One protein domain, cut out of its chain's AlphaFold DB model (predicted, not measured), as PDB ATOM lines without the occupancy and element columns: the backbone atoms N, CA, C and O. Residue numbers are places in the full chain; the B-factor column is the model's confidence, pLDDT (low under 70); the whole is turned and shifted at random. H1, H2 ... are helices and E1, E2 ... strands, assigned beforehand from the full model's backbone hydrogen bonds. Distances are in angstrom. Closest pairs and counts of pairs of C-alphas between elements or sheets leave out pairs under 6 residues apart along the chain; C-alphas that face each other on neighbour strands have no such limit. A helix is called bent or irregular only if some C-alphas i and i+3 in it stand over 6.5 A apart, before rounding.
ATOM      1  N   PHE A 132     113.413  10.159  92.404       89.00
ATOM      2  CA  PHE A 132     112.808   9.207  93.330       89.00
ATOM      3  C   PHE A 132     113.073   7.756  92.918       89.00
ATOM      4  O   PHE A 132     113.295   7.457  91.745       89.00
ATOM      5  N   LEU A 133     113.000   6.844  93.887       88.75
ATOM      6  CA  LEU A 133     112.992   5.401  93.659       88.75
ATOM      7  C   LEU A 133     111.888   4.755  94.488       88.75
ATOM      8  O   LEU A 133     111.823   4.922  95.701       88.75
ATOM      9  N   THR A 134     111.054   3.960  93.833       89.44
ATOM     10  CA  THR A 134     109.964   3.219  94.463       89.44
ATOM     11  C   THR A 134     110.247   1.724  94.409       89.44
ATOM     12  O   THR A 134     110.615   1.197  93.358       89.44
ATOM     13  N   ALA A 135     109.963   1.017  95.499       90.19
ATOM     14  CA  ALA A 135     109.902  -0.435  95.518       90.19
ATOM     15  C   ALA A 135     108.680  -0.934  96.279       90.19
ATOM     16  O   ALA A 135     108.518  -0.655  97.466       90.19
ATOM     17  N   ASP A 136     107.857  -1.745  95.626       88.12
ATOM     18  CA  ASP A 136     106.701  -2.357  96.265       88.12
ATOM     19  C   ASP A 136     107.084  -3.512  97.188       88.12
ATOM     20  O   ASP A 136     108.012  -4.277  96.913       88.12
ATOM     21  N   GLY A 137     106.333  -3.623  98.281       89.50
ATOM     22  CA  GLY A 137     106.506  -4.685  99.254       89.50
ATOM     23  C   GLY A 137     105.937  -6.021  98.800       89.50
ATOM     24  O   GLY A 137     105.012  -6.083  97.990       89.50
ATOM     25  N   GLU A 138     106.451  -7.092  99.393       89.88
ATOM     26  CA  GLU A 138     106.007  -8.461  99.157       89.88
ATOM     27  C   GLU A 138     106.028  -9.255 100.460       89.88
ATOM     28  O   GLU A 138     107.035  -9.298 101.174       89.88
ATOM     29  N   SER A 139     104.895  -9.876 100.773       91.00
ATOM     30  CA  SER A 139     104.761 -10.704 101.967       91.00
ATOM     31  C   SER A 139     105.607 -11.975 101.850       91.00
ATOM     32  O   SER A 139     105.787 -12.516 100.764       91.00
ATOM     33  N   GLY A 140     106.126 -12.459 102.976       92.06
ATOM     34  CA  GLY A 140     107.031 -13.608 103.063       92.06
ATOM     35  C   GLY A 140     108.509 -13.263 102.856       92.06
ATOM     36  O   GLY A 140     109.375 -14.102 103.112       92.06
ATOM     37  N   THR A 141     108.825 -12.030 102.455       88.38
ATOM     38  CA  THR A 141     110.198 -11.605 102.152       88.38
ATOM     39  C   THR A 141     110.866 -10.916 103.343       88.38
ATOM     40  O   THR A 141     110.219 -10.238 104.143       88.38
ATOM     41  N   ILE A 142     112.185 -11.088 103.474       88.88
ATOM     42  CA  ILE A 142     112.981 -10.398 104.502       88.88
ATOM     43  C   ILE A 142     112.874  -8.888 104.284       88.88
ATOM     44  O   ILE A 142     113.125  -8.414 103.176       88.88
ATOM     45  N   GLY A 143     112.528  -8.143 105.336       87.44
ATOM     46  CA  GLY A 143     112.331  -6.693 105.248       87.44
ATOM     47  C   GLY A 143     111.034  -6.282 104.546       87.44
ATOM     48  O   GLY A 143     110.855  -5.103 104.259       87.44
ATOM     49  N   GLY A 144     110.152  -7.237 104.216       91.44
ATOM     50  CA  GLY A 144     108.886  -6.973 103.533       91.44
ATOM     51  C   GLY A 144     109.026  -6.474 102.094       91.44
ATOM     52  O   GLY A 144     108.029  -6.033 101.520       91.44
ATOM     53  N   ASN A 145     110.236  -6.502 101.519       92.88
ATOM     54  CA  ASN A 145     110.562  -5.946 100.209       92.88
ATOM     55  C   ASN A 145     111.842  -6.574  99.621       92.88
ATOM     56  O   ASN A 145     112.836  -6.777 100.315       92.88
ATOM     57  N   HIS A 146     111.856  -6.849  98.315       89.12
ATOM     58  CA  HIS A 146     113.018  -7.444  97.637       89.12
ATOM     59  C   HIS A 146     114.049  -6.445  97.103       89.12
ATOM     60  O   HIS A 146     115.179  -6.846  96.802       89.12
ATOM     61  N   THR A 147     113.666  -5.183  96.932       91.25
ATOM     62  CA  THR A 147     114.497  -4.166  96.284       91.25
ATOM     63  C   THR A 147     115.113  -3.222  97.300       91.25
ATOM     64  O   THR A 147     116.327  -3.060  97.280       91.25
ATOM     65  N   ILE A 148     114.306  -2.626  98.178       92.75
ATOM     66  CA  ILE A 148     114.761  -1.690  99.212       92.75
ATOM     67  C   ILE A 148     114.556  -2.358 100.562       92.75
ATOM     68  O   ILE A 148     113.433  -2.724 100.890       92.75
ATOM     69  N   ARG A 149     115.620  -2.528 101.344       91.75
ATOM     70  CA  ARG A 149     115.561  -3.154 102.670       91.75
ATOM     71  C   ARG A 149     116.270  -2.289 103.689       91.75
ATOM     72  O   ARG A 149     117.398  -1.872 103.454       91.75
ATOM     73  N   VAL A 150     115.617  -2.063 104.819       92.12
ATOM     74  CA  VAL A 150     116.237  -1.430 105.983       92.12
ATOM     75  C   VAL A 150     116.800  -2.542 106.859       92.12
ATOM     76  O   VAL A 150     116.089  -3.493 107.184       92.12
ATOM     77  N   LEU A 151     118.085  -2.454 107.169       89.44
ATOM     78  CA  LEU A 151     118.784  -3.384 108.042       89.44
ATOM     79  C   LEU A 151     118.509  -3.071 109.523       89.44
ATOM     80  O   LEU A 151     118.105  -1.950 109.838       89.44
ATOM     81  N   PRO A 152     118.778  -4.014 110.448       86.81
ATOM     82  CA  PRO A 152     118.609  -3.784 111.886       86.81
ATOM     83  C   PRO A 152     119.404  -2.590 112.439       86.81
ATOM     84  O   PRO A 152     118.987  -1.970 113.409       86.81
ATOM     85  N   ASP A 153     120.529  -2.243 111.808       88.12
ATOM     86  CA  ASP A 153     121.367  -1.091 112.166       88.12
ATOM     87  C   ASP A 153     120.923   0.231 111.504       88.12
ATOM     88  O   ASP A 153     121.611   1.247 111.599       88.12
ATOM     89  N   GLY A 154     119.785   0.224 110.806       88.94
ATOM     90  CA  GLY A 154     119.214   1.391 110.140       88.94
ATOM     91  C   GLY A 154     119.800   1.696 108.761       88.94
ATOM     92  O   GLY A 154     119.308   2.609 108.096       88.94
ATOM     93  N   ARG A 155     120.813   0.960 108.286       92.69
ATOM     94  CA  ARG A 155     121.341   1.142 106.923       92.69
ATOM     95  C   ARG A 155     120.364   0.608 105.880       92.69
ATOM     96  O   ARG A 155     119.589  -0.310 106.142       92.69
ATOM     97  N   VAL A 156     120.414   1.157 104.667       93.56
ATOM     98  CA  VAL A 156     119.482   0.772 103.593       93.56
ATOM     99  C   VAL A 156     120.215   0.041 102.483       93.56
ATOM    100  O   VAL A 156     121.114   0.588 101.851       93.56
ATOM    101  N   HIS A 157     119.793  -1.187 102.210       93.00
ATOM    102  CA  HIS A 157     120.219  -1.962 101.053       93.00
ATOM    103  C   HIS A 157     119.277  -1.713  99.881       93.00
ATOM    104  O   HIS A 157     118.071  -1.946  99.986       93.00
ATOM    105  N   VAL A 158     119.842  -1.341  98.736       92.75
ATOM    106  CA  VAL A 158     119.126  -1.247  97.464       92.75
ATOM    107  C   VAL A 158     119.701  -2.278  96.497       92.75
ATOM    108  O   VAL A 158     120.868  -2.224  96.116       92.75
ATOM    109  N   LYS A 159     118.884  -3.254  96.098       91.25
ATOM    110  CA  LYS A 159     119.276  -4.288  95.136       91.25
ATOM    111  C   LYS A 159     119.487  -3.671  93.755       91.25
ATOM    112  O   LYS A 159     118.567  -3.051  93.226       91.25
ATOM    113  N   VAL A 160     120.638  -3.937  93.146       89.31
ATOM    114  CA  VAL A 160     120.956  -3.514  91.778       89.31
ATOM    115  C   VAL A 160     120.430  -4.558  90.777       89.31
ATOM    116  O   VAL A 160     120.669  -5.758  90.955       89.31
ATOM    117  N   PRO A 161     119.676  -4.154  89.736       85.19
ATOM    118  CA  PRO A 161     119.289  -5.028  88.629       85.19
ATOM    119  C   PRO A 161     120.503  -5.664  87.953       85.19
ATOM    120  O   PRO A 161     121.491  -4.981  87.727       85.19
ATOM    121  N   ALA A 162     120.407  -6.934  87.540       85.00
ATOM    122  CA  ALA A 162     121.515  -7.649  86.892       85.00
ATOM    123  C   ALA A 162     122.127  -6.883  85.702       85.00
ATOM    124  O   ALA A 162     123.342  -6.865  85.556       85.00
ATOM    125  N   ALA A 163     121.290  -6.198  84.915       85.25
ATOM    126  CA  ALA A 163     121.718  -5.378  83.782       85.25
ATOM    127  C   ALA A 163     122.625  -4.193  84.172       85.25
ATOM    128  O   ALA A 163     123.447  -3.782  83.369       85.25
ATOM    129  N   LEU A 164     122.500  -3.675  85.399       86.81
ATOM    130  CA  LEU A 164     123.291  -2.545  85.904       86.81
ATOM    131  C   LEU A 164     124.502  -2.989  86.733       86.81
ATOM    132  O   LEU A 164     125.309  -2.160  87.134       86.81
ATOM    133  N   VAL A 165     124.658  -4.290  87.004       90.06
ATOM    134  CA  VAL A 165     125.787  -4.794  87.807       90.06
ATOM    135  C   VAL A 165     127.115  -4.582  87.087       90.06
ATOM    136  O   VAL A 165     128.101  -4.261  87.738       90.06
ATOM    137  N   ALA A 166     127.137  -4.752  85.761       86.50
ATOM    138  CA  ALA A 166     128.342  -4.538  84.963       86.50
ATOM    139  C   ALA A 166     128.800  -3.069  84.983       86.50
ATOM    140  O   ALA A 166     129.995  -2.809  85.000       86.50
ATOM    141  N   GLU A 167     127.856  -2.128  85.030       89.06
ATOM    142  CA  GLU A 167     128.131  -0.687  85.067       89.06
ATOM    143  C   GLU A 167     128.516  -0.209  86.473       89.06
ATOM    144  O   GLU A 167     129.476   0.531  86.647       89.06
ATOM    145  N   LEU A 168     127.787  -0.661  87.497       87.31
ATOM    146  CA  LEU A 168     127.973  -0.196  88.873       87.31
ATOM    147  C   LEU A 168     129.027  -0.996  89.652       87.31
ATOM    148  O   LEU A 168     129.336  -0.649  90.790       87.31
ATOM    149  N   GLY A 169     129.520  -2.111  89.105       90.81
ATOM    150  CA  GLY A 169     130.486  -3.000  89.763       90.81
ATOM    151  C   GLY A 169     129.961  -3.698  91.025       90.81
ATOM    152  O   GLY A 169     130.698  -4.422  91.691       90.81
ATOM    153  N   THR A 170     128.686  -3.513  91.375       90.50
ATOM    154  CA  THR A 170     128.075  -4.062  92.587       90.50
ATOM    155  C   THR A 170     126.670  -4.588  92.328       90.50
ATOM    156  O   THR A 170     125.919  -4.095  91.490       90.50
ATOM    157  N   ARG A 171     126.286  -5.610  93.099       89.19
ATOM    158  CA  ARG A 171     124.923  -6.164  93.109       89.19
ATOM    159  C   ARG A 171     123.996  -5.442  94.084       89.19
ATOM    160  O   ARG A 171     122.787  -5.690  94.072       89.19
ATOM    161  N   GLN A 172     124.546  -4.605  94.961       89.31
ATOM    162  CA  GLN A 172     123.812  -3.920  96.023       89.31
ATOM    163  C   GLN A 172     124.444  -2.556  96.303       89.31
ATOM    164  O   GLN A 172     125.661  -2.449  96.437       89.31
ATOM    165  N   LEU A 173     123.609  -1.530  96.428       91.31
ATOM    166  CA  LEU A 173     124.006  -0.231  96.957       91.31
ATOM    167  C   LEU A 173     123.664  -0.189  98.445       91.31
ATOM    168  O   LEU A 173     122.587  -0.635  98.849       91.31
ATOM    169  N   LEU A 174     124.579   0.353  99.243       91.94
ATOM    170  CA  LEU A 174     124.396   0.565 100.673       91.94
ATOM    171  C   LEU A 174     124.308   2.064 100.940       91.94
ATOM    172  O   LEU A 174     125.281   2.786 100.731       91.94
ATOM    173  N   LEU A 175     123.162   2.530 101.433       90.19
ATOM    174  CA  LEU A 175     123.049   3.876 101.983       90.19
ATOM    175  C   LEU A 175     123.545   3.815 103.428       90.19
ATOM    176  O   LEU A 175     122.923   3.179 104.282       90.19
ATOM    177  N   THR A 176     124.712   4.413 103.666       84.56
ATOM    178  CA  THR A 176     125.470   4.278 104.918       84.56
ATOM    179  C   THR A 176     124.963   5.170 106.042       84.56
ATOM    180  O   THR A 176     125.253   4.877 107.197       84.56
ATOM    181  N   ALA A 177     124.194   6.217 105.732       86.25
ATOM    182  CA  ALA A 177     123.531   7.038 106.736       86.25
ATOM    183  C   ALA A 177     122.430   6.211 107.433       86.25
ATOM    184  O   ALA A 177     121.449   5.851 106.773       86.25
ATOM    185  N   PRO A 178     122.572   5.883 108.733       84.25
ATOM    186  CA  PRO A 178     121.591   5.065 109.429       84.25
ATOM    187  C   PRO A 178     120.290   5.846 109.629       84.25
ATOM    188  O   PRO A 178     120.290   7.024 109.992       84.25
ATOM    189  N   LEU A 179     119.165   5.174 109.399       85.00
ATOM    190  CA  LEU A 179     117.826   5.717 109.583       85.00
ATOM    191  C   LEU A 179     117.182   5.122 110.832       85.00
ATOM    192  O   LEU A 179     117.278   3.925 111.088       85.00
ATOM    193  N   THR A 180     116.446   5.951 111.568       74.50
ATOM    194  CA  THR A 180     115.540   5.492 112.624       74.50
ATOM    195  C   THR A 180     114.134   6.015 112.361       74.50
ATOM    196  O   THR A 180     113.924   7.194 112.071       74.50
ATOM    197  N   PHE A 181     113.141   5.130 112.454       81.50
ATOM    198  CA  PHE A 181     111.736   5.504 112.328       81.50
ATOM    199  C   PHE A 181     111.156   5.826 113.706       81.50
ATOM    200  O   PHE A 181     110.412   5.041 114.280       81.50
ATOM    201  N   THR A 182     111.454   7.015 114.231       73.06
ATOM    202  CA  THR A 182     110.942   7.496 115.535       73.06
ATOM    203  C   THR A 182     109.485   7.979 115.492       73.06
ATOM    204  O   THR A 182     108.993   8.626 116.413       73.06
ATOM    205  N   THR A 183     108.772   7.699 114.400       73.62
ATOM    206  CA  THR A 183     107.382   8.131 114.217       73.62
ATOM    207  C   THR A 183     106.402   7.227 114.969       73.62
ATOM    208  O   THR A 183     106.728   6.100 115.322       73.62
ATOM    209  N   HIS A 184     105.157   7.686 115.138       75.44
ATOM    210  CA  HIS A 184     104.071   6.906 115.755       75.44
ATOM    211  C   HIS A 184     103.804   5.523 115.123       75.44
ATOM    212  O   HIS A 184     103.219   4.673 115.782       75.44
ATOM    213  N   CYS A 185     104.239   5.277 113.881       83.25
ATOM    214  CA  CYS A 185     104.122   3.977 113.211       83.25
ATOM    215  C   CYS A 185     105.422   3.155 113.247       83.25
ATOM    216  O   CYS A 185     105.515   2.150 112.548       83.25
ATOM    217  N   GLY A 186     106.446   3.573 114.001       88.75
ATOM    218  CA  GLY A 186     107.749   2.897 114.042       88.75
ATOM    219  C   GLY A 186     107.661   1.460 114.559       88.75
ATOM    220  O   GLY A 186     108.219   0.558 113.943       88.75
ATOM    221  N   ALA A 187     106.895   1.240 115.632       89.19
ATOM    222  CA  ALA A 187     106.654  -0.095 116.178       89.19
ATOM    223  C   ALA A 187     105.888  -0.986 115.188       89.19
ATOM    224  O   ALA A 187     106.315  -2.095 114.904       89.19
ATOM    225  N   GLU A 188     104.816  -0.469 114.576       91.69
ATOM    226  CA  GLU A 188     104.064  -1.220 113.563       91.69
ATOM    227  C   GLU A 188     104.937  -1.558 112.349       91.69
ATOM    228  O   GLU A 188     104.866  -2.659 111.809       91.69
ATOM    229  N   TRP A 189     105.784  -0.627 111.912       93.25
ATOM    230  CA  TRP A 189     106.741  -0.887 110.847       93.25
ATOM    231  C   TRP A 189     107.700  -2.028 111.217       93.25
ATOM    232  O   TRP A 189     107.878  -2.940 110.405       93.25
ATOM    233  N   ALA A 190     108.266  -2.004 112.427       91.38
ATOM    234  CA  ALA A 190     109.152  -3.056 112.923       91.38
ATOM    235  C   ALA A 190     108.427  -4.412 112.976       91.38
ATOM    236  O   ALA A 190     108.889  -5.370 112.360       91.38
ATOM    237  N   ASP A 191     107.221  -4.456 113.550       92.38
ATOM    238  CA  ASP A 191     106.379  -5.657 113.596       92.38
ATOM    239  C   ASP A 191     106.121  -6.230 112.199       92.38
ATOM    240  O   ASP A 191     106.109  -7.445 111.991       92.38
ATOM    241  N   ARG A 192     105.890  -5.366 111.204       93.31
ATOM    242  CA  ARG A 192     105.681  -5.799 109.818       93.31
ATOM    243  C   ARG A 192     106.947  -6.369 109.202       93.31
ATOM    244  O   ARG A 192     106.845  -7.365 108.485       93.31
ATOM    245  N   VAL A 193     108.098  -5.752 109.449       92.44
ATOM    246  CA  VAL A 193     109.398  -6.251 108.989       92.44
ATOM    247  C   VAL A 193     109.679  -7.628 109.593       92.44
ATOM    248  O   VAL A 193     109.984  -8.558 108.841       92.44
ATOM    249  N   ASP A 194     109.467  -7.784 110.899       92.44
ATOM    250  CA  ASP A 194     109.679  -9.036 111.632       92.44
ATOM    251  C   ASP A 194     108.733 -10.141 111.153       92.44
ATOM    252  O   ASP A 194     109.148 -11.266 110.868       92.44
ATOM    253  N   GLN A 195     107.458  -9.801 110.946       94.25
ATOM    254  CA  GLN A 195     106.436 -10.719 110.432       94.25
ATOM    255  C   GLN A 195     106.498 -10.904 108.907       94.25
ATOM    256  O   GLN A 195     105.612 -11.538 108.328       94.25
ATOM    257  N   ARG A 196     107.510 -10.339 108.233       94.50
ATOM    258  CA  ARG A 196     107.695 -10.402 106.773       94.50
ATOM    259  C   ARG A 196     106.446  -9.984 105.996       94.50
ATOM    260  O   ARG A 196     106.118 -10.561 104.961       94.50
ATOM    261  N   LYS A 197     105.708  -8.995 106.490       94.38
ATOM    262  CA  LYS A 197     104.559  -8.422 105.783       94.38
ATOM    263  C   LYS A 197     105.054  -7.466 104.707       94.38
ATOM    264  O   LYS A 197     106.058  -6.790 104.892       94.38
ATOM    265  N   ALA A 198     104.319  -7.366 103.602       93.62
ATOM    266  CA  ALA A 198     104.643  -6.417 102.542       93.62
ATOM    267  C   ALA A 198     104.776  -4.976 103.085       93.62
ATOM    268  O   ALA A 198     103.845  -4.467 103.729       93.62
ATOM    269  N   VAL A 199     105.915  -4.342 102.778       94.06
ATOM    270  CA  VAL A 199     106.214  -2.920 103.014       94.06
ATOM    271  C   VAL A 199     106.753  -2.309 101.721       94.06
ATOM    272  O   VAL A 199     107.788  -2.715 101.190       94.06
ATOM    273  N   ARG A 200     106.032  -1.328 101.185       93.12
ATOM    274  CA  ARG A 200     106.516  -0.493 100.088       93.12
ATOM    275  C   ARG A 200     107.466   0.556 100.653       93.12
ATOM    276  O   ARG A 200     107.203   1.107 101.715       93.12
ATOM    277  N   TYR A 201     108.519   0.864  99.912       92.75
ATOM    278  CA  TYR A 201     109.446   1.941 100.225       92.75
ATOM    279  C   TYR A 201     109.521   2.926  99.061       92.75
ATOM    280  O   TYR A 201     109.670   2.516  97.909       92.75
ATOM    281  N   ASP A 202     109.457   4.216  99.373       92.38
ATOM    282  CA  ASP A 202     109.718   5.305  98.434       92.38
ATOM    283  C   ASP A 202     110.909   6.132  98.941       92.38
ATOM    284  O   ASP A 202     110.895   6.615 100.073       92.38
ATOM    285  N   ILE A 203     111.947   6.274  98.120       92.44
ATOM    286  CA  ILE A 203     113.082   7.172  98.342       92.44
ATOM    287  C   ILE A 203     112.821   8.443  97.548       92.44
ATOM    288  O   ILE A 203     112.550   8.370  96.350       92.44
ATOM    289  N   SER A 204     112.933   9.596  98.195       92.50
ATOM    290  CA  SER A 204     112.786  10.901  97.549       92.50
ATOM    291  C   SER A 204     113.731  11.925  98.156       92.50
ATOM    292  O   SER A 204     114.161  11.776  99.299       92.50
ATOM    293  N   VAL A 205     114.004  12.989  97.408       93.00
ATOM    294  CA  VAL A 205     114.798  14.130  97.864       93.00
ATOM    295  C   VAL A 205     113.949  15.403  97.842       93.00
ATOM    296  O   VAL A 205     113.112  15.595  96.960       93.00
ATOM    297  N   GLU A 206     114.125  16.262  98.839       91.31
ATOM    298  CA  GLU A 206     113.579  17.620  98.849       91.31
ATOM    299  C   GLU A 206     114.557  18.604  98.188       91.31
ATOM    300  O   GLU A 206     115.752  18.343  98.090       91.31
ATOM    301  N   ALA A 207     114.068  19.773  97.760       89.25
ATOM    302  CA  ALA A 207     114.904  20.795  97.112       89.25
ATOM    303  C   ALA A 207     116.071  21.285  97.994       89.25
ATOM    304  O   ALA A 207     117.104  21.686  97.485       89.25
ATOM    305  N   ASN A 208     115.939  21.180  99.320       88.44
ATOM    306  CA  ASN A 208     117.007  21.477 100.283       88.44
ATOM    307  C   ASN A 208     118.096  20.379 100.367       88.44
ATOM    308  O   ASN A 208     118.930  20.421 101.268       88.44
ATOM    309  N   GLY A 209     118.052  19.361  99.501       89.75
ATOM    310  CA  GLY A 209     118.993  18.240  99.471       89.75
ATOM    311  C   GLY A 209     118.715  17.133 100.493       89.75
ATOM    312  O   GLY A 209     119.455  16.147 100.546       89.75
ATOM    313  N   ARG A 210     117.659  17.247 101.309       91.12
ATOM    314  CA  ARG A 210     117.324  16.232 102.311       91.12
ATOM    315  C   ARG A 210     116.658  15.022 101.670       91.12
ATOM    316  O   ARG A 210     115.630  15.141 101.007       91.12
ATOM    317  N   TRP A 211     117.221  13.850 101.933       90.88
ATOM    318  CA  TRP A 211     116.684  12.568 101.492       90.88
ATOM    319  C   TRP A 211     115.727  11.976 102.524       90.88
ATOM    320  O   TRP A 211     115.951  12.071 103.732       90.88
ATOM    321  N   TYR A 212     114.680  11.324 102.031       91.56
ATOM    322  CA  TYR A 212     113.666  10.653 102.832       91.56
ATOM    323  C   TYR A 212     113.447   9.232 102.332       91.56
ATOM    324  O   TYR A 212     113.450   8.975 101.128       91.56
ATOM    325  N   LEU A 213     113.205   8.326 103.280       92.44
ATOM    326  CA  LEU A 213     112.706   6.982 103.033       92.44
ATOM    327  C   LEU A 213     111.308   6.866 103.643       92.44
ATOM    328  O   LEU A 213     111.134   7.013 104.853       92.44
ATOM    329  N   HIS A 214     110.315   6.589 102.807       92.44
ATOM    330  CA  HIS A 214     108.917   6.482 103.200       92.44
ATOM    331  C   HIS A 214     108.461   5.021 103.148       92.44
ATOM    332  O   HIS A 214     108.144   4.522 102.065       92.44
ATOM    333  N   PRO A 215     108.408   4.313 104.290       93.06
ATOM    334  CA  PRO A 215     107.722   3.036 104.353       93.06
ATOM    335  C   PRO A 215     106.206   3.260 104.281       93.06
ATOM    336  O   PRO A 215     105.659   4.158 104.924       93.06
ATOM    337  N   SER A 216     105.511   2.436 103.506       92.12
ATOM    338  CA  SER A 216     104.053   2.443 103.413       92.12
ATOM    339  C   SER A 216     103.496   1.032 103.247       92.12
ATOM    340  O   SER A 216     104.134   0.133 102.697       92.12
ATOM    341  N   TRP A 217     102.288   0.814 103.758       92.25
ATOM    342  CA  TRP A 217     101.589  -0.462 103.671       92.25
ATOM    343  C   TRP A 217     100.080  -0.251 103.644       92.25
ATOM    344  O   TRP A 217      99.564   0.798 104.035       92.25
TER     345      TRP A 217
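Overview. This is residues 132 to 217 of the 478 residues of an uncharacterized protein of Curtobacterium sp. MCBD17_040 (UniProt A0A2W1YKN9). Two small three-stranded sheets come near each other at Ile 148 in E2; helix H1 lies at one far end, past E3 and E4, and helix H2 at the other. The long hairpin of E5 and E6, with E1 beside E5, makes the larger sheet. The printed part has 86 residues, in the order E1 E2 E3 H1 E4 H2 E5 E6, its class mixed; both sheets, E1 - E5 - E6 and E2 - E3 - E4, are antiparallel. It is compact, with a radius of gyration of the C-alphas of 13.1 A and spans of 39 by 35 by 21 A.

Along the chain. Find C-alpha 200 at (106.516, -0.493, 100.088); E5, residues 200 to 205, runs 17.0 A from there. E6, residues 211 to 216, runs 16.3 A to C-alpha 216 at (104.053, 2.443, 103.413). E1 is residues 132 to 135, E2 148 to 150, E3 156 to 159 and E4 172 to 175. H1 is residues 162 to 168; H2, residues 186 to 194, is 12.3 A long.

Arrangement. Look across E5 and E6, antiparallel at 160 degrees: N 202 and O 214 are 3.0 A apart. On E5's other side, E1 has N 133 and O 203 at 2.9 A. The closest C-alphas of E2 and E5, Ile 148 and Tyr 201, are 6.5 A apart. E2 and E3 form a hairpin, with N 149 and O 157 at 2.9 A; E3 and E4 have N 158 and O 173 at 2.8 A. H1 and H2 are on neither sheet and apart from each other. In H2 every O i to N i+4 pair is within hydrogen-bond range; H1 has 1 of 3, and 2 of 4 O i to N i+3 pairs. H1 is only just irregular: C-alphas 163 and 166 are 6.8 A apart.

Size, cuts and confidence. The C-alphas farthest apart, Ala 166 and His 184, are 40.8 A apart. The printed part has no cut. The link from E1 to E2, residues 136 to 147, is long. No printed residue is under 70 in pLDDT.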